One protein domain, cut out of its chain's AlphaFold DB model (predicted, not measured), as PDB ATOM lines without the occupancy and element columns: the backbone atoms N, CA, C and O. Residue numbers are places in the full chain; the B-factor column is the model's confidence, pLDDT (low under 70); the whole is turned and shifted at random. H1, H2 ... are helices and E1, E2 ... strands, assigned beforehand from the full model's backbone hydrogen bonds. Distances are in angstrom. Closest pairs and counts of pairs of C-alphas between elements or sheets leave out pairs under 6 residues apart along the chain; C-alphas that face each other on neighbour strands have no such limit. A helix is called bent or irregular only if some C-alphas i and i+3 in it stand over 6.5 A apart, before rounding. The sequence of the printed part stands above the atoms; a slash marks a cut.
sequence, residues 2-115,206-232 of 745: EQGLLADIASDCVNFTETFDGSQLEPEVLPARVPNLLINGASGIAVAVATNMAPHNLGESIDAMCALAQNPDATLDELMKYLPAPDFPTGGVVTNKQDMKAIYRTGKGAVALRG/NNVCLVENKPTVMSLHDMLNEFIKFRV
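What this domain is: This is residues 2 to 115 and 206 to 232 of the 745 residues of the protein "DNA topoisomerase (ATP-hydrolyzing)" of Ostreococcus mediterraneus (UniProt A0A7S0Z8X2). The body is built of helices set at large angles: H3 crosses H4 and H6, H5 packs on H4 and makes a corner with H6, and the short H2 lies near the middle, with the hairpins E3-E4 and E6-E7 coming together at E4 and E6. The hairpin E1-E2 makes one end of the longest axis, and H5 with E5 makes the other. The printed part has 141 residues with six named helices and seven named strands, in the order H1 E1 E2 H2 E3 E4 H3 H4 H5 E5 E6 E7 H6; the class is mixed. The three sheets are antiparallel pairs, E1 - E2, E3 - E4 and E6 - E7. The whole is compact, with a radius of gyration of the C-alphas of 16.5 A and spans of 52 by 37 by 27 A.

How they stand to each other: H1, residues 2 to 6, touches no helix. E1, residues 16 to 18, and E2, residues 25 to 27, form an antiparallel hairpin at 138 degrees; N 17 and O 26 are 2.8 A apart, within hydrogen-bond range. H2 is residues 36 to 40. E3, residues 43 to 46, and E4, residues 49 to 52, form an antiparallel hairpin at 177 degrees, with N 44 and O 51 within hydrogen-bond range at 2.9 A. The hub is H3, residues 58 to 70; with residues 58 to 61 alone it only just touches H2, with 3 pairs of C-alphas within 8 A, the closest those of Ile 39 and Leu 58, 5.6 A. H4, residues 76 to 82, touches H3 at a steep tilt of 48 degrees, opposite ways, the closest C-alphas being those of Ala 64 and Tyr 82, 5.3 A. H5, residues 97 to 106, touches H4 at a steep tilt of 58 degrees, with the C-alphas of Leu 76 and Arg 105 closest at 7.4 A. H5 is irregular, but only just: C-alphas 98 and 101 are 6.53 A apart. E5, residues 108 to 114, pairs with no named strand, but its residues 113 to 114 pair antiparallel with residues 93 to 94. E6, residues 208 to 211, and E7, residues 214 to 217, form an antiparallel hairpin at 137 degrees, with N 209 and O 216 within hydrogen-bond range at 2.9 A. The closest C-alphas of E4 and E6 are those of Thr 51 and Val 208, 5.0 A. H6, residues 220 to 232, touches H3 about perpendicular at 74 degrees, with the C-alphas of Met 65 and Leu 224 closest at 6.0 A. H5 and H6 touch only at their ends, with the C-alphas of Tyr 104 and Leu 220 closest at 5.1 A. In H1, H2, H3 and H6 every O i to N i+4 pair is within hydrogen-bond range; in H5 it is 4 of 6, and in H4 1 of 3, beside 3 of 4 O i to N i+3 pairs.

Where its parts are: H1 begins at C-alpha 2, (283.785, 163.875, 302.060). H3 measures 18.4 A from first to last C-alpha, H5 15.3 A, E5 19.4 A and H6 18.5 A. H6 ends at C-alpha 232, (276.257, 172.592, 285.895).

The domain as a whole: The two C-alphas farthest apart are those of Ser 23 and Gln 98, 52.5 A. Residues 116 to 205 are not printed, and C-alphas 115 and 206 are 21.9 A apart across the cut. The link from H4 to H5, residues 83 to 96, is long. The model's mean pLDDT over the printed part is 90.7; residues 2 to 3 are under 70.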
ATOM      1  N   GLU A   2     285.221 163.664 301.787       69.00
ATOM      2  CA  GLU A   2     283.785 163.875 302.060       69.00
ATOM      3  C   GLU A   2     283.247 165.229 301.570       69.00
ATOM      4  O   GLU A   2     282.329 165.264 300.760       69.00
ATOM      5  N   GLN A   3     283.879 166.340 301.956       69.62
ATOM      6  CA  GLN A   3     283.432 167.685 301.562       69.62
ATOM      7  C   GLN A   3     283.621 168.010 300.067       69.62
ATOM      8  O   GLN A   3     282.958 168.900 299.545       69.62
ATOM      9  N   GLY A   4     284.536 167.317 299.378       72.06
ATOM     10  CA  GLY A   4     284.939 167.655 298.007       72.06
ATOM     11  C   GLY A   4     284.415 166.710 296.925       72.06
ATOM     12  O   GLY A   4     284.240 167.146 295.793       72.06
ATOM     13  N   LEU A   5     284.181 165.434 297.250       83.88
ATOM     14  CA  LEU A   5     283.815 164.383 296.288       83.88
ATOM     15  C   LEU A   5     282.438 163.767 296.550       83.88
ATOM     16  O   LEU A   5     281.778 163.365 295.603       83.88
ATOM     17  N   LEU A   6     282.017 163.677 297.816       87.44
ATOM     18  CA  LEU A   6     280.783 162.985 298.219       87.44
ATOM     19  C   LEU A   6     279.663 163.943 298.632       87.44
ATOM     20  O   LEU A   6     278.545 163.510 298.911       87.44
ATOM     21  N   ALA A   7     279.957 165.240 298.695       79.06
ATOM     22  CA  ALA A   7     278.975 166.246 299.046       79.06
ATOM     23  C   ALA A   7     277.793 166.198 298.063       79.06
ATOM     24  O   ALA A   7     277.986 166.113 296.856       79.06
ATOM     25  N   ASP A   8     276.576 166.268 298.598       83.56
ATOM     26  CA  ASP A   8     275.307 166.268 297.854       83.56
ATOM     27  C   ASP A   8     274.879 164.940 297.214       83.56
ATOM     28  O   ASP A   8     273.830 164.909 296.577       83.56
ATOM     29  N   ILE A   9     275.590 163.829 297.445       88.38
ATOM     30  CA  ILE A   9     275.221 162.517 296.876       88.38
ATOM     31  C   ILE A   9     273.791 162.067 297.234       88.38
ATOM     32  O   ILE A   9     273.142 161.374 296.458       88.38
ATOM     33  N   ALA A  10     273.270 162.507 298.383       85.69
ATOM     34  CA  ALA A  10     271.906 162.222 298.834       85.69
ATOM     35  C   ALA A  10     270.814 163.030 298.098       85.69
ATOM     36  O   ALA A  10     269.630 162.801 298.333       85.69
ATOM     37  N   SER A  11     271.193 163.984 297.245       87.06
ATOM     38  CA  SER A  11     270.291 164.944 296.595       87.06
ATOM     39  C   SER A  11     270.000 164.603 295.127       87.06
ATOM     40  O   SER A  11     269.824 165.515 294.321       87.06
ATOM     41  N   ASP A  12     270.029 163.314 294.772       87.38
ATOM     42  CA  ASP A  12     269.784 162.784 293.415       87.38
ATOM     43  C   ASP A  12     270.551 163.532 292.299       87.38
ATOM     44  O   ASP A  12     270.065 163.830 291.202       87.38
ATOM     45  N   CYS A  13     271.793 163.899 292.602       88.06
ATOM     46  CA  CYS A  13     272.622 164.696 291.708       88.06
ATOM     47  C   CYS A  13     273.401 163.849 290.686       88.06
ATOM     48  O   CYS A  13     273.937 164.398 289.726       88.06
ATOM     49  N   VAL A  14     273.463 162.529 290.883       91.25
ATOM     50  CA  VAL A  14     274.170 161.557 290.034       91.25
ATOM     51  C   VAL A  14     273.317 160.306 289.834       91.25
ATOM     52  O   VAL A  14     272.408 160.039 290.615       91.25
ATOM     53  N   ASN A  15     273.581 159.552 288.769       91.19
ATOM     54  CA  ASN A  15     272.897 158.284 288.522       91.19
ATOM     55  C   ASN A  15     273.455 157.184 289.425       91.19
ATOM     56  O   ASN A  15     274.644 157.185 289.749       91.19
ATOM     57  N   PHE A  16     272.593 156.232 289.768       92.75
ATOM     58  CA  PHE A  16     272.956 155.024 290.493       92.75
ATOM     59  C   PHE A  16     272.719 153.796 289.614       92.75
ATOM     60  O   PHE A  16     271.689 153.698 288.947       92.75
ATOM     61  N   THR A  17     273.662 152.863 289.648       92.62
ATOM     62  CA  THR A  17     273.601 151.552 288.997       92.62
ATOM     63  C   THR A  17     273.617 150.448 290.041       92.62
ATOM     64  O   THR A  17     274.088 150.639 291.158       92.62
ATOM     65  N   GLU A  18     273.087 149.281 289.692       94.81
ATOM     66  CA  GLU A  18     273.159 148.105 290.559       94.81
ATOM     67  C   GLU A  18     274.598 147.592 290.669       94.81
ATOM     68  O   GLU A  18     275.360 147.618 289.700       94.81
ATOM     69  N   THR A  19     274.959 147.100 291.853       94.00
ATOM     70  CA  THR A  19     276.217 146.381 292.070       94.00
ATOM     71  C   THR A  19     276.250 145.074 291.272       94.00
ATOM     72  O   THR A  19     275.221 144.572 290.817       94.00
ATOM     73  N   PHE A  20     277.433 144.466 291.131       90.75
ATOM     74  CA  PHE A  20     277.611 143.227 290.350       90.75
ATOM     75  C   PHE A  20     276.698 142.060 290.785       90.75
ATOM     76  O   PHE A  20     276.446 141.151 289.998       90.75
ATOM     77  N   ASP A  21     276.247 142.064 292.040       92.69
ATOM     78  CA  ASP A  21     275.368 141.068 292.657       92.69
ATOM     79  C   ASP A  21     273.905 141.536 292.793       92.69
ATOM     80  O   ASP A  21     273.076 140.787 293.309       92.69
ATOM     81  N   GLY A  22     273.586 142.763 292.363       92.00
ATOM     82  CA  GLY A  22     272.254 143.367 292.456       92.00
ATOM     83  C   GLY A  22     271.767 143.638 293.885       92.00
ATOM     84  O   GLY A  22     270.579 143.884 294.089       92.00
ATOM     85  N   SER A  23     272.642 143.555 294.895       93.06
ATOM     86  CA  SER A  23     272.240 143.706 296.299       93.06
ATOM     87  C   SER A  23     272.146 145.165 296.749       93.06
ATOM     88  O   SER A  23     271.391 145.480 297.673       93.06
ATOM     89  N   GLN A  24     272.915 146.056 296.117       93.88
ATOM     90  CA  GLN A  24     273.006 147.470 296.459       93.88
ATOM     91  C   GLN A  24     273.047 148.335 295.197       93.88
ATOM     92  O   GLN A  24     273.231 147.852 294.081       93.88
ATOM     93  N   LEU A  25     272.864 149.638 295.394       92.56
ATOM     94  CA  LEU A  25     273.042 150.647 294.360       92.56
ATOM     95  C   LEU A  25     274.349 151.403 294.614       92.56
ATOM     96  O   LEU A  25     274.608 151.826 295.743       92.56
ATOM     97  N   GLU A  26     275.140 151.614 293.567       91.81
ATOM     98  CA  GLU A  26     276.368 152.409 293.581       91.81
ATOM     99  C   GLU A  26     276.284 153.582 292.591       91.81
ATOM    100  O   GLU A  26     275.622 153.471 291.560       91.81
ATOM    101  N   PRO A  27     276.902 154.736 292.888       92.25
ATOM    102  CA  PRO A  27     276.883 155.879 291.980       92.25
ATOM    103  C   PRO A  27     277.792 155.636 290.764       92.25
ATOM    104  O   PRO A  27     278.954 155.268 290.929       92.25
ATOM    105  N   GLU A  28     277.314 155.941 289.551       90.75
ATOM    106  CA  GLU A  28     278.138 155.856 288.326       90.75
ATOM    107  C   GLU A  28     279.324 156.834 288.368       90.75
ATOM    108  O   GLU A  28     280.426 156.542 287.902       90.75
ATOM    109  N   VAL A  29     279.090 158.023 288.929       91.94
ATOM    110  CA  VAL A  29     280.071 159.100 289.087       91.94
ATOM    111  C   VAL A  29     279.877 159.782 290.435       91.94
ATOM    112  O   VAL A  29     278.767 159.866 290.955       91.94
ATOM    113  N   LEU A  30     280.958 160.309 291.008       92.69
ATOM    114  CA  LEU A  30     280.887 161.064 292.258       92.69
ATOM    115  C   LEU A  30     280.570 162.542 291.980       92.69
ATOM    116  O   LEU A  30     281.161 163.101 291.053       92.69
ATOM    117  N   PRO A  31     279.718 163.210 292.786       91.69
ATOM    118  CA  PRO A  31     279.374 164.631 292.642       91.69
ATOM    119  C   PRO A  31     280.512 165.565 293.083       91.69
ATOM    120  O   PRO A  31     280.348 166.457 293.920       91.69
ATOM    121  N   ALA A  32     281.694 165.379 292.498       91.38
ATOM    122  CA  ALA A  32     282.890 166.142 292.800       91.38
ATOM    123  C   ALA A  32     282.649 167.641 292.612       91.38
ATOM    124  O   ALA A  32     282.134 168.053 291.577       91.38
ATOM    125  N   ARG A  33     283.028 168.449 293.608       89.25
ATOM    126  CA  ARG A  33     282.969 169.923 293.584       89.25
ATOM    127  C   ARG A  33     284.235 170.559 293.013       89.25
ATOM    128  O   ARG A  33     284.196 171.695 292.562       89.25
ATOM    129  N   VAL A  34     285.345 169.824 293.024       90.06
ATOM    130  CA  VAL A  34     286.651 170.264 292.516       90.06
ATOM    131  C   VAL A  34     287.127 169.348 291.384       90.06
ATOM    132  O   VAL A  34     286.796 168.156 291.409       90.06
ATOM    133  N   PRO A  35     287.917 169.855 290.416       92.69
ATOM    134  CA  PRO A  35     288.406 169.075 289.278       92.69
ATOM    135  C   PRO A  35     289.502 168.083 289.705       92.69
ATOM    136  O   PRO A  35     290.691 168.263 289.441       92.69
ATOM    137  N   ASN A  36     289.098 167.008 290.384       92.81
ATOM    138  CA  ASN A  36     289.993 166.028 291.004       92.81
ATOM    139  C   ASN A  36     290.963 165.370 290.010       92.81
ATOM    140  O   ASN A  36     292.101 165.071 290.366       92.81
ATOM    141  N   LEU A  37     290.512 165.181 288.768       92.81
ATOM    142  CA  LEU A  37     291.304 164.596 287.689       92.81
ATOM    143  C   LEU A  37     292.552 165.433 287.361       92.81
ATOM    144  O   LEU A  37     293.617 164.869 287.136       92.81
ATOM    145  N   LEU A  38     292.440 166.765 287.381       92.88
ATOM    146  CA  LEU A  38     293.581 167.663 287.177       92.88
ATOM    147  C   LEU A  38     294.468 167.734 288.418       92.88
ATOM    148  O   LEU A  38     295.691 167.709 288.299       92.88
ATOM    149  N   ILE A  39     293.850 167.795 289.600       93.44
ATOM    150  CA  ILE A  39     294.550 167.974 290.878       93.44
ATOM    151  C   ILE A  39     295.466 166.781 291.167       93.44
ATOM    152  O   ILE A  39     296.659 166.956 291.397       93.44
ATOM    153  N   ASN A  40     294.924 165.563 291.130       92.62
ATOM    154  CA  ASN A  40     295.679 164.360 291.479       92.62
ATOM    155  C   ASN A  40     296.359 163.700 290.274       92.62
ATOM    156  O   ASN A  40     297.323 162.954 290.451       92.62
ATOM    157  N   GLY A  41     295.878 163.965 289.058       92.62
ATOM    158  CA  GLY A  41     296.252 163.186 287.886       92.62
ATOM    159  C   GLY A  41     295.688 161.761 287.937       92.62
ATOM    160  O   GLY A  41     294.903 161.389 288.811       92.62
ATOM    161  N   ALA A  42     296.092 160.954 286.964       92.44
ATOM    162  CA  ALA A  42     295.694 159.562 286.818       92.44
ATOM    163  C   ALA A  42     296.747 158.826 285.989       92.44
ATOM    164  O   ALA A  42     297.274 159.371 285.023       92.44
ATOM    165  N   SER A  43     297.034 157.577 286.338       92.44
ATOM    166  CA  SER A  43     297.919 156.708 285.561       92.44
ATOM    167  C   SER A  43     297.251 155.354 285.378       92.44
ATOM    168  O   SER A  43     296.809 154.760 286.362       92.44
ATOM    169  N   GLY A  44     297.188 154.852 284.150       90.12
ATOM    170  CA  GLY A  44     296.530 153.583 283.860       90.12
ATOM    171  C   GLY A  44     296.848 153.055 282.470       90.12
ATOM    172  O   GLY A  44     297.112 153.819 281.543       90.12
ATOM    173  N   ILE A  45     296.821 151.732 282.327       88.81
ATOM    174  CA  ILE A  45     297.045 151.038 281.057       88.81
ATOM    175  C   ILE A  45     295.813 150.177 280.786       88.81
ATOM    176  O   ILE A  45     295.466 149.316 281.590       88.81
ATOM    177  N   ALA A  46     295.153 150.431 279.661       86.62
ATOM    178  CA  ALA A  46     294.022 149.672 279.148       86.62
ATOM    179  C   ALA A  46     294.412 148.955 277.843       86.62
ATOM    180  O   ALA A  46     295.518 149.119 277.318       86.62
ATOM    181  N   VAL A  47     293.499 148.155 277.289       83.31
ATOM    182  CA  VAL A  47     293.721 147.493 275.996       83.31
ATOM    183  C   VAL A  47     293.861 148.567 274.908       83.31
ATOM    184  O   VAL A  47     292.932 149.329 274.663       83.31
ATOM    185  N   ALA A  48     295.038 148.627 274.277       80.62
ATOM    186  CA  ALA A  48     295.420 149.569 273.213       80.62
ATOM    187  C   ALA A  48     295.562 151.059 273.597       80.62
ATOM    188  O   ALA A  48     295.914 151.869 272.738       80.62
ATOM    189  N   VAL A  49     295.347 151.443 274.860       89.69
ATOM    190  CA  VAL A  49     295.392 152.849 275.302       89.69
ATOM    191  C   VAL A  49     296.068 152.955 276.668       89.69
ATOM    192  O   VAL A  49     295.801 152.161 277.561       89.69
ATOM    193  N   ALA A  50     296.917 153.964 276.859       91.88
ATOM    194  CA  ALA A  50     297.488 154.305 278.160       91.88
ATOM    195  C   ALA A  50     297.139 155.751 278.519       91.88
ATOM    196  O   ALA A  50     297.078 156.603 277.634       91.88
ATOM    197  N   THR A  51     296.944 156.030 279.803       94.25
ATOM    198  CA  THR A  51     296.767 157.379 280.347       94.25
ATOM    199  C   THR A  51     297.851 157.655 281.379       94.25
ATOM    200  O   THR A  51     298.199 156.781 282.178       94.25
ATOM    201  N   ASN A  52     298.423 158.854 281.329       94.75
ATOM    202  CA  ASN A  52     299.370 159.332 282.326       94.75
ATOM    203  C   ASN A  52     299.243 160.850 282.459       94.75
ATOM    204  O   ASN A  52     299.808 161.608 281.675       94.75
ATOM    205  N   MET A  53     298.471 161.295 283.438       94.06
ATOM    206  CA  MET A  53     298.183 162.700 283.689       94.06
ATOM    207  C   MET A  53     299.053 163.211 284.830       94.06
ATOM    208  O   MET A  53     299.258 162.520 285.830       94.06
ATOM    209  N   ALA A  54     299.581 164.422 284.680       94.12
ATOM    210  CA  ALA A  54     300.359 165.061 285.732       94.12
ATOM    211  C   ALA A  54     299.434 165.707 286.787       94.12
ATOM    212  O   ALA A  54     298.384 166.238 286.412       94.12
ATOM    213  N   PRO A  55     299.813 165.690 288.076       95.56
ATOM    214  CA  PRO A  55     299.103 166.413 289.128       95.56
ATOM    215  C   PRO A  55     299.283 167.933 288.995       95.56
ATOM    216  O   PRO A  55     300.275 168.418 288.442       95.56
ATOM    217  N   HIS A  56     298.320 168.686 289.519       95.31
ATOM    218  CA  HIS A  56     298.289 170.147 289.470       95.31
ATOM    219  C   HIS A  56     297.913 170.741 290.823       95.31
ATOM    220  O   HIS A  56     297.297 170.098 291.676       95.31
ATOM    221  N   ASN A  57     298.245 172.017 291.005       95.44
ATOM    222  CA  ASN A  57     297.883 172.729 292.214       95.44
ATOM    223  C   ASN A  57     296.366 172.968 292.264       95.44
ATOM    224  O   ASN A  57     295.754 173.394 291.280       95.44
ATOM    225  N   LEU A  58     295.758 172.722 293.427       92.81
ATOM    226  CA  LEU A  58     294.318 172.883 293.636       92.81
ATOM    227  C   LEU A  58     293.858 174.330 293.431       92.81
ATOM    228  O   LEU A  58     292.844 174.551 292.776       92.81
ATOM    229  N   GLY A  59     294.596 175.304 293.968       93.75
ATOM    230  CA  GLY A  59     294.216 176.713 293.877       93.75
ATOM    231  C   GLY A  59     294.247 177.217 292.440       93.75
ATOM    232  O   GLY A  59     293.281 177.810 291.977       93.75
ATOM    233  N   GLU A  60     295.319 176.893 291.724       94.69
ATOM    234  CA  GLU A  60     295.503 177.261 290.316       94.69
ATOM    235  C   GLU A  60     294.488 176.574 289.391       94.69
ATOM    236  O   GLU A  60     293.966 177.191 288.463       94.69
ATOM    237  N   SER A  61     294.165 175.303 289.661       94.56
ATOM    238  CA  SER A  61     293.169 174.555 288.881       94.56
ATOM    239  C   SER A  61     291.767 175.144 289.046       94.56
ATOM    240  O   SER A  61     291.013 175.219 288.077       94.56
ATOM    241  N   ILE A  62     291.418 175.578 290.264       94.25
ATOM    242  CA  ILE A  62     290.147 176.260 290.536       94.25
ATOM    243  C   ILE A  62     290.122 177.634 289.865       94.25
ATOM    244  O   ILE A  62     289.124 177.962 289.232       94.25
ATOM    245  N   ASP A  63     291.208 178.405 289.929       94.75
ATOM    246  CA  ASP A  63     291.281 179.718 289.278       94.75
ATOM    247  C   ASP A  63     291.105 179.617 287.758       94.75
ATOM    248  O   ASP A  63     290.318 180.364 287.176       94.75
ATOM    249  N   ALA A  64     291.765 178.645 287.121       94.81
ATOM    250  CA  ALA A  64     291.601 178.380 285.694       94.81
ATOM    251  C   ALA A  64     290.168 177.938 285.343       94.81
ATOM    252  O   ALA A  64     289.612 178.382 284.338       94.81
ATOM    253  N   MET A  65     289.548 177.101 286.181       94.69
ATOM    254  CA  MET A  65     288.155 176.685 286.008       94.69
ATOM    255  C   MET A  65     287.187 177.868 286.141       94.69
ATOM    256  O   MET A  65     286.304 178.022 285.304       94.69
ATOM    257  N   CYS A  66     287.351 178.712 287.163       93.94
ATOM    258  CA  CYS A  66     286.517 179.894 287.380       93.94
ATOM    259  C   CYS A  66     286.660 180.902 286.233       93.94
ATOM    260  O   CYS A  66     285.656 181.453 285.783       93.94
ATOM    261  N   ALA A  67     287.879 181.098 285.719       93.69
ATOM    262  CA  ALA A  67     288.127 181.949 284.559       93.69
ATOM    263  C   ALA A  67     287.387 181.446 283.308       93.69
ATOM    264  O   ALA A  67     286.725 182.236 282.637       93.69
ATOM    265  N   LEU A  68     287.434 180.136 283.033       94.06
ATOM    266  CA  LEU A  68     286.716 179.532 281.904       94.06
ATOM    267  C   LEU A  68     285.192 179.540 282.103       94.06
ATOM    268  O   LEU A  68     284.437 179.718 281.154       94.06
ATOM    269  N   ALA A  69     284.724 179.374 283.342       92.06
ATOM    270  CA  ALA A  69     283.301 179.413 283.664       92.06
ATOM    271  C   ALA A  69     282.697 180.812 283.445       92.06
ATOM    272  O   ALA A  69     281.568 180.926 282.973       92.06
ATOM    273  N   GLN A  70     283.445 181.874 283.761       90.31
ATOM    274  CA  GLN A  70     283.020 183.262 283.545       90.31
ATOM    275  C   GLN A  70     283.187 183.719 282.090       90.31
ATOM    276  O   GLN A  70     282.392 184.527 281.615       90.31
ATOM    277  N   ASN A  71     284.202 183.207 281.391       91.50
ATOM    278  CA  ASN A  71     284.460 183.493 279.984       91.50
ATOM    279  C   ASN A  71     284.633 182.187 279.181       91.50
ATOM    280  O   ASN A  71     285.746 181.658 279.120       91.50
ATOM    281  N   PRO A  72     283.564 181.685 278.532       88.19
ATOM    282  CA  PRO A  72     283.609 180.437 277.767       88.19
ATOM    283  C   PRO A  72     284.581 180.442 276.580       88.19
ATOM    284  O   PRO A  72     285.020 179.374 276.162       88.19
ATOM    285  N   ASP A  73     284.930 181.620 276.052       89.38
ATOM    286  CA  ASP A  73     285.836 181.784 274.906       89.38
ATOM    287  C   ASP A  73     287.299 182.030 275.336       89.38
ATOM    288  O   ASP A  73     288.133 182.448 274.526       89.38
ATOM    289  N   ALA A  74     287.626 181.807 276.617       90.69
ATOM    290  CA  ALA A  74     288.965 182.037 277.150       90.69
ATOM    291  C   ALA A  74     290.029 181.230 276.390       90.69
ATOM    292  O   ALA A  74     289.942 180.011 276.212       90.69
ATOM    293  N   THR A  75     291.086 181.919 275.968       92.00
ATOM    294  CA  THR A  75     292.162 181.279 275.203       92.00
ATOM    295  C   THR A  75     293.082 180.462 276.111       92.00
ATOM    296  O   THR A  75     293.225 180.734 277.303       92.00
ATOM    297  N   LEU A  76     293.791 179.480 275.540       89.19
ATOM    298  CA  LEU A  76     294.762 178.680 276.296       89.19
ATOM    299  C   LEU A  76     295.823 179.550 276.998       89.19
ATOM    300  O   LEU A  76     296.221 179.246 278.119       89.19
ATOM    301  N   ASP A  77     296.252 180.641 276.361       88.75
ATOM    302  CA  ASP A  77     297.234 181.569 276.930       88.75
ATOM    303  C   ASP A  77     296.701 182.315 278.161       88.75
ATOM    304  O   ASP A  77     297.465 182.623 279.073       88.75
ATOM    305  N   GLU A  78     295.397 182.583 278.221       90.75
ATOM    306  CA  GLU A  78     294.755 183.169 279.399       90.75
ATOM    307  C   GLU A  78     294.633 182.150 280.530       90.75
ATOM    308  O   GLU A  78     294.945 182.478 281.673       90.75
ATOM    309  N   LEU A  79     294.274 180.902 280.216       91.00
ATOM    310  CA  LEU A  79     294.206 179.819 281.203       91.00
ATOM    311  C   LEU A  79     295.580 179.519 281.815       91.00
ATOM    312  O   LEU A  79     295.692 179.324 283.025       91.00
ATOM    313  N   MET A  80     296.645 179.561 281.009       91.00
ATOM    314  CA  MET A  80     298.019 179.351 281.477       91.00
ATOM    315  C   MET A  80     298.537 180.455 282.410       91.00
ATOM    316  O   MET A  80     299.521 180.232 283.116       91.00
ATOM    317  N   LYS A  81     297.896 181.633 282.463       91.06
ATOM    318  CA  LYS A  81     298.222 182.651 283.480       91.06
ATOM    319  C   LYS A  81     297.836 182.184 284.882       91.06
ATOM    320  O   LYS A  81     298.524 182.533 285.836       91.06
ATOM    321  N   TYR A  82     296.766 181.396 284.989       92.75
ATOM    322  CA  TYR A  82     296.292 180.826 286.249       92.75
ATOM    323  C   TYR A  82     296.933 179.467 286.534       92.75
ATOM    324  O   TYR A  82     297.348 179.222 287.662       92.75
ATOM    325  N   LEU A  83     297.067 178.613 285.512       92.38
ATOM    326  CA  LEU A  83     297.644 177.271 285.613       92.38
ATOM    327  C   LEU A  83     298.893 177.143 284.715       92.38
ATOM    328  O   LEU A  83     298.802 176.642 283.591       92.38
ATOM    329  N   PRO A  84     300.071 177.605 285.170       90.62
ATOM    330  CA  PRO A  84     301.242 177.720 284.301       90.62
ATOM    331  C   PRO A  84     301.908 176.379 283.969       90.62
ATOM    332  O   PRO A  84     302.511 176.248 282.904       90.62
ATOM    333  N   ALA A  85     301.849 175.406 284.881       92.44
ATOM    334  CA  ALA A  85     302.492 174.100 284.740       92.44
ATOM    335  C   ALA A  85     301.966 173.094 285.782       92.44
ATOM    336  O   ALA A  85     301.369 173.511 286.777       92.44
ATOM    337  N   PRO A  86     302.267 171.793 285.641       93.62
ATOM    338  CA  PRO A  86     302.000 170.800 286.681       93.62
ATOM    339  C   PRO A  86     302.665 171.123 288.032       93.62
ATOM    340  O   PRO A  86     303.707 171.789 288.099       93.62
ATOM    341  N   ASP A  87     302.067 170.623 289.113       94.94
ATOM    342  CA  ASP A  87     302.580 170.732 290.483       94.94
ATOM    343  C   ASP A  87     302.683 169.334 291.091       94.94
ATOM    344  O   ASP A  87     301.688 168.659 291.352       94.94
ATOM    345  N   PHE A  88     303.919 168.878 291.267       94.62
ATOM    346  CA  PHE A  88     304.234 167.543 291.743       94.62
ATOM    347  C   PHE A  88     304.353 167.529 293.272       94.62
ATOM    348  O   PHE A  88     304.961 168.423 293.868       94.62
ATOM    349  N   PRO A  89     303.855 166.475 293.942       92.75
ATOM    350  CA  PRO A  89     303.849 166.407 295.402       92.75
ATOM    351  C   PRO A  89     305.254 166.362 296.019       92.75
ATOM    352  O   PRO A  89     305.419 166.793 297.165       92.75
ATOM    353  N   THR A  90     306.241 165.862 295.262       91.44
ATOM    354  CA  THR A  90     307.665 165.790 295.631       91.44
ATOM    355  C   THR A  90     308.423 167.098 295.382       91.44
ATOM    356  O   THR A  90     309.598 167.174 295.727       91.44
ATOM    357  N   GLY A  91     307.777 168.117 294.803       91.06
ATOM    358  CA  GLY A  91     308.442 169.336 294.356       91.06
ATOM    359  C   GLY A  91     309.280 169.093 293.101       91.06
ATOM    360  O   GLY A  91     308.857 168.392 292.179       91.06
ATOM    361  N   GLY A  92     310.468 169.683 293.071       90.56
ATOM    362  CA  GLY A  92     311.384 169.675 291.944       90.56
ATOM    363  C   GLY A  92     311.267 170.919 291.071       90.56
ATOM    364  O   GLY A  92     310.515 171.863 291.338       90.56
ATOM    365  N   VAL A  93     312.053 170.904 290.005       91.94
ATOM    366  CA  VAL A  93     312.201 171.997 289.056       91.94
ATOM    367  C   VAL A  93     311.735 171.521 287.687       91.94
ATOM    368  O   VAL A  93     312.275 170.556 287.145       91.94
ATOM    369  N   VAL A  94     310.737 172.194 287.121       91.00
ATOM    370  CA  VAL A  94     310.327 171.969 285.729       91.00
ATOM    371  C   VAL A  94     311.160 172.878 284.837       91.00
ATOM    372  O   VAL A  94     311.152 174.094 285.030       91.00
ATOM    373  N   THR A  95     311.870 172.287 283.876       83.69
ATOM    374  CA  THR A  95     312.902 172.987 283.090       83.69
ATOM    375  C   THR A  95     312.411 173.454 281.717       83.69
ATOM    376  O   THR A  95     312.875 174.472 281.205       83.69
ATOM    377  N   ASN A  96     311.432 172.764 281.122       79.56
ATOM    378  CA  ASN A  96     310.968 172.997 279.751       79.56
ATOM    379  C   ASN A  96     309.644 173.779 279.671       79.56
ATOM    380  O   ASN A  96     308.640 173.304 279.143       79.56
ATOM    381  N   LYS A  97     309.637 175.027 280.159       72.69
ATOM    382  CA  LYS A  97     308.430 175.880 280.150       72.69
ATOM    383  C   LYS A  97     307.819 176.071 278.749       72.69
ATOM    384  O   LYS A  97     306.600 176.167 278.635       72.69
ATOM    385  N   GLN A  98     308.642 176.118 277.699       70.31
ATOM    386  CA  GLN A  98     308.183 176.346 276.320       70.31
ATOM    387  C   GLN A  98     307.281 175.211 275.803       70.31
ATOM    388  O   GLN A  98     306.283 175.476 275.133       70.31
ATOM    389  N   ASP A  99     307.556 173.965 276.200       79.44
ATOM    390  CA  ASP A  99     306.784 172.798 275.764       79.44
ATOM    391  C   ASP A  99     305.412 172.706 276.449       79.44
ATOM    392  O   ASP A  99     304.504 172.050 275.936       79.44
ATOM    393  N   MET A 100     305.217 173.383 277.590       87.12
ATOM    394  CA  MET A 100     303.983 173.273 278.385       87.12
ATOM    395  C   MET A 100     302.744 173.693 277.593       87.12
ATOM    396  O   MET A 100     301.697 173.054 277.690       87.12
ATOM    397  N   LYS A 101     302.872 174.718 276.742       89.62
ATOM    398  CA  LYS A 101     301.772 175.174 275.883       89.62
ATOM    399  C   LYS A 101     301.351 174.094 274.883       89.62
ATOM    400  O   LYS A 101     300.158 173.877 274.675       89.62
ATOM    401  N   ALA A 102     302.311 173.385 274.291       89.75
ATOM    402  CA  ALA A 102     302.029 172.285 273.369       89.75
ATOM    403  C   ALA A 102     301.381 171.092 274.092       89.75
ATOM    404  O   ALA A 102     300.422 170.511 273.574       89.75
ATOM    405  N   ILE A 103     301.846 170.782 275.308       91.88
ATOM    406  CA  ILE A 103     301.285 169.715 276.150       91.88
ATOM    407  C   ILE A 103     299.828 170.012 276.494       91.88
ATOM    408  O   ILE A 103     298.967 169.162 276.281       91.88
ATOM    409  N   TYR A 104     299.517 171.221 276.965       93.50
ATOM    410  CA  TYR A 104     298.139 171.579 277.305       93.50
ATOM    411  C   TYR A 104     297.223 171.710 276.092       93.50
ATOM    412  O   TYR A 104     296.036 171.408 276.207       93.50
ATOM    413  N   ARG A 105     297.750 172.093 274.923       92.94
ATOM    414  CA  ARG A 105     296.971 172.158 273.680       92.94
ATOM    415  C   ARG A 105     296.608 170.777 273.139       92.94
ATOM    416  O   ARG A 105     295.498 170.589 272.661       92.94
ATOM    417  N   THR A 106     297.549 169.838 273.157       92.06
ATOM    418  CA  THR A 106     297.376 168.519 272.522       92.06
ATOM    419  C   THR A 106     296.957 167.422 273.498       92.06
ATOM    420  O   THR A 106     296.512 166.362 273.066       92.06
ATOM    421  N   GLY A 107     297.136 167.646 274.802       90.62
ATOM    422  CA  GLY A 107     296.981 166.624 275.836       90.62
ATOM    423  C   GLY A 107     298.135 165.619 275.889       90.62
ATOM    424  O   GLY A 107     298.054 164.651 276.644       90.62
ATOM    425  N   LYS A 108     299.199 165.806 275.094       92.81
ATOM    426  CA  LYS A 108     300.342 164.887 275.001       92.81
ATOM    427  C   LYS A 108     301.673 165.629 275.019       92.81
ATOM    428  O   LYS A 108     301.820 166.681 274.411       92.81
ATOM    429  N   GLY A 109     302.679 165.034 275.651       91.94
ATOM    430  CA  GLY A 109     304.072 165.461 275.521       91.94
ATOM    431  C   GLY A 109     304.924 165.040 276.709       91.94
ATOM    432  O   GLY A 109     304.598 164.076 277.395       91.94
ATOM    433  N   ALA A 110     306.040 165.723 276.938       91.25
ATOM    434  CA  ALA A 110     306.980 165.371 277.997       91.25
ATOM    435  C   ALA A 110     307.341 166.597 278.838       91.25
ATOM    436  O   ALA A 110     307.723 167.633 278.305       91.25
ATOM    437  N   VAL A 111     307.252 166.458 280.156       91.31
ATOM    438  CA  VAL A 111     307.680 167.462 281.132       91.31
ATOM    439  C   VAL A 111     309.031 167.024 281.681       91.31
ATOM    440  O   VAL A 111     309.146 165.937 282.245       91.31
ATOM    441  N   ALA A 112     310.065 167.837 281.507       91.56
ATOM    442  CA  ALA A 112     311.367 167.576 282.104       91.56
ATOM    443  C   ALA A 112     311.338 168.022 283.572       91.56
ATOM    444  O   ALA A 112     311.168 169.206 283.873       91.56
ATOM    445  N   LEU A 113     311.459 167.052 284.478       92.56
ATOM    446  CA  LEU A 113     311.416 167.244 285.921       92.56
ATOM    447  C   LEU A 113     312.782 166.928 286.521       92.56
ATOM    448  O   LEU A 113     313.281 165.804 286.436       92.56
ATOM    449  N   ARG A 114     313.368 167.933 287.161       93.12
ATOM    450  CA  ARG A 114     314.681 167.880 287.794       93.12
ATOM    451  C   ARG A 114     314.539 167.932 289.315       93.12
ATOM    452  O   ARG A 114     313.741 168.703 289.840       93.12
ATOM    453  N   GLY A 115     315.311 167.121 290.030       93.12
ATOM    454  CA  GLY A 115     315.423 167.200 291.486       93.12
ATOM    455  C   GLY A 115     316.129 168.482 291.929       93.12
ATOM    456  O   GLY A 115     317.017 168.978 291.236       93.12
ATOM    457  N   ASN A 206     300.120 162.044 278.915       94.94
ATOM    458  CA  ASN A 206     299.136 161.568 277.956       94.94
ATOM    459  C   ASN A 206     297.746 161.593 278.605       94.94
ATOM    460  O   ASN A 206     297.374 160.668 279.330       94.94
ATOM    461  N   ASN A 207     296.998 162.664 278.355       94.31
ATOM    462  CA  ASN A 207     295.699 162.932 278.962       94.31
ATOM    463  C   ASN A 207     294.589 162.201 278.209       94.31
ATOM    464  O   ASN A 207     293.877 162.797 277.399       94.31
ATOM    465  N   VAL A 208     294.452 160.900 278.466       94.38
ATOM    466  CA  VAL A 208     293.342 160.105 277.931       94.38
ATOM    467  C   VAL A 208     292.291 159.897 279.007       94.38
ATOM    468  O   VAL A 208     292.596 159.372 280.080       94.38
ATOM    469  N   CYS A 209     291.060 160.295 278.698       91.94
ATOM    470  CA  CYS A 209     289.908 160.225 279.592       91.94
ATOM    471  C   CYS A 209     288.752 159.487 278.910       91.94
ATOM    472  O   CYS A 209     288.765 159.292 277.695       91.94
ATOM    473  N   LEU A 210     287.753 159.074 279.688       91.88
ATOM    474  CA  LEU A 210     286.506 158.533 279.152       91.88
ATOM    475  C   LEU A 210     285.465 159.649 279.097       91.88
ATOM    476  O   LEU A 210     285.044 160.151 280.137       91.88
ATOM    477  N   VAL A 211     285.040 160.012 277.890       89.69
ATOM    478  CA  VAL A 211     283.893 160.900 277.661       89.69
ATOM    479  C   VAL A 211     282.800 160.048 277.033       89.69
ATOM    480  O   VAL A 211     283.035 159.416 276.004       89.69
ATOM    481  N   GLU A 212     281.640 159.954 277.686       86.69
ATOM    482  CA  GLU A 212     280.537 159.070 277.260       86.69
ATOM    483  C   GLU A 212     280.999 157.618 277.004       86.69
ATOM    484  O   GLU A 212     280.664 156.998 275.994       86.69
ATOM    485  N   ASN A 213     281.827 157.080 277.909       86.75
ATOM    486  CA  ASN A 213     282.432 155.741 277.823       86.75
ATOM    487  C   ASN A 213     283.358 155.505 276.613       86.75
ATOM    488  O   ASN A 213     283.702 154.360 276.313       86.75
ATOM    489  N   LYS A 214     283.816 156.564 275.932       90.31
ATOM    490  CA  LYS A 214     284.793 156.476 274.837       90.31
ATOM    491  C   LYS A 214     286.136 157.085 275.248       90.31
ATOM    492  O   LYS A 214     286.148 158.193 275.783       90.31
ATOM    493  N   PRO A 215     287.269 156.408 274.980       92.25
ATOM    494  CA  PRO A 215     288.589 156.950 275.275       92.25
ATOM    495  C   PRO A 215     288.926 158.093 274.314       92.25
ATOM    496  O   PRO A 215     289.037 157.887 273.104       92.25
ATOM    497  N   THR A 216     289.120 159.292 274.853       92.25
ATOM    498  CA  THR A 216     289.460 160.502 274.096       92.25
ATOM    499  C   THR A 216     290.690 161.178 274.693       92.25
ATOM    500  O   THR A 216     290.876 161.231 275.908       92.25
ATOM    501  N   VAL A 217     291.568 161.679 273.822       93.62
ATOM    502  CA  VAL A 217     292.688 162.533 274.237       93.62
ATOM    503  C   VAL A 217     292.136 163.940 274.415       93.62
ATOM    504  O   VAL A 217     291.521 164.462 273.486       93.62
ATOM    505  N   MET A 218     292.357 164.544 275.577       93.00
ATOM    506  CA  MET A 218     291.780 165.845 275.911       93.00
ATOM    507  C   MET A 218     292.846 166.917 276.131       93.00
ATOM    508  O   MET A 218     293.863 166.688 276.795       93.00
ATOM    509  N   SER A 219     292.580 168.113 275.603       94.50
ATOM    510  CA  SER A 219     293.342 169.317 275.936       94.50
ATOM    511  C   SER A 219     292.970 169.837 277.331       94.50
ATOM    512  O   SER A 219     291.955 169.439 277.906       94.50
ATOM    513  N   LEU A 220     293.769 170.755 277.889       93.75
ATOM    514  CA  LEU A 220     293.445 171.407 279.168       93.75
ATOM    515  C   LEU A 220     292.087 172.117 279.120       93.75
ATOM    516  O   LEU A 220     291.294 172.005 280.052       93.75
ATOM    517  N   HIS A 221     291.828 172.812 278.013       93.25
ATOM    518  CA  HIS A 221     290.575 173.516 277.784       93.25
ATOM    519  C   HIS A 221     289.387 172.545 277.790       93.25
ATOM    520  O   HIS A 221     288.408 172.770 278.499       93.25
ATOM    521  N   ASP A 222     289.495 171.428 277.065       93.31
ATOM    522  CA  ASP A 222     288.415 170.440 276.986       93.31
ATOM    523  C   ASP A 222     288.149 169.788 278.344       93.31
ATOM    524  O   ASP A 222     286.994 169.609 278.720       93.31
ATOM    525  N   MET A 223     289.199 169.465 279.109       93.56
ATOM    526  CA  MET A 223     289.052 168.858 280.438       93.56
ATOM    527  C   MET A 223     288.301 169.777 281.405       93.56
ATOM    528  O   MET A 223     287.413 169.321 282.126       93.56
ATOM    529  N   LEU A 224     288.639 171.071 281.417       94.69
ATOM    530  CA  LEU A 224     287.947 172.059 282.245       94.69
ATOM    531  C   LEU A 224     286.499 172.249 281.783       94.69
ATOM    532  O   LEU A 224     285.596 172.270 282.616       94.69
ATOM    533  N   ASN A 225     286.266 172.334 280.473       94.38
ATOM    534  CA  ASN A 225     284.928 172.510 279.916       94.38
ATOM    535  C   ASN A 225     284.010 171.316 280.231       94.38
ATOM    536  O   ASN A 225     282.881 171.506 280.679       94.38
ATOM    537  N   GLU A 226     284.494 170.080 280.072       94.25
ATOM    538  CA  GLU A 226     283.725 168.883 280.441       94.25
ATOM    539  C   GLU A 226     283.429 168.830 281.944       94.25
ATOM    540  O   GLU A 226     282.307 168.509 282.345       94.25
ATOM    541  N   PHE A 227     284.379 169.232 282.794       94.69
ATOM    542  CA  PHE A 227     284.121 169.326 284.230       94.69
ATOM    543  C   PHE A 227     283.068 170.396 284.569       94.69
ATOM    544  O   PHE A 227     282.191 170.151 285.400       94.69
ATOM    545  N   ILE A 228     283.097 171.558 283.907       94.62
ATOM    546  CA  ILE A 228     282.092 172.618 284.089       94.62
ATOM    547  C   ILE A 228     280.706 172.122 283.663       94.62
ATOM    548  O   ILE A 228     279.751 172.283 284.422       94.62
ATOM    549  N   LYS A 229     280.583 171.458 282.505       93.94
ATOM    550  CA  LYS A 229     279.314 170.857 282.050       93.94
ATOM    551  C   LYS A 229     278.766 169.858 283.068       93.94
ATOM    552  O   LYS A 229     277.590 169.926 283.427       93.94
ATOM    553  N   PHE A 230     279.628 168.974 283.572       93.69
ATOM    554  CA  PHE A 230     279.276 168.021 284.621       93.69
ATOM    555  C   PHE A 230     278.771 168.728 285.890       93.69
ATOM    556  O   PHE A 230     277.719 168.368 286.429       93.69
ATOM    557  N   ARG A 231     279.469 169.773 286.353       93.31
ATOM    558  CA  ARG A 231     279.067 170.544 287.540       93.31
ATOM    559  C   ARG A 231     277.747 171.278 287.356       93.31
ATOM    560  O   ARG A 231     276.924 171.230 288.265       93.31
ATOM    561  N   VAL A 232     277.526 171.916 286.208       93.56
ATOM    562  CA  VAL A 232     276.257 172.592 285.895       93.56
ATOM    563  C   VAL A 232     275.102 171.594 285.974       93.56
ATOM    564  O   VAL A 232     274.149 171.835 286.710       93.56
TER     565      VAL A 232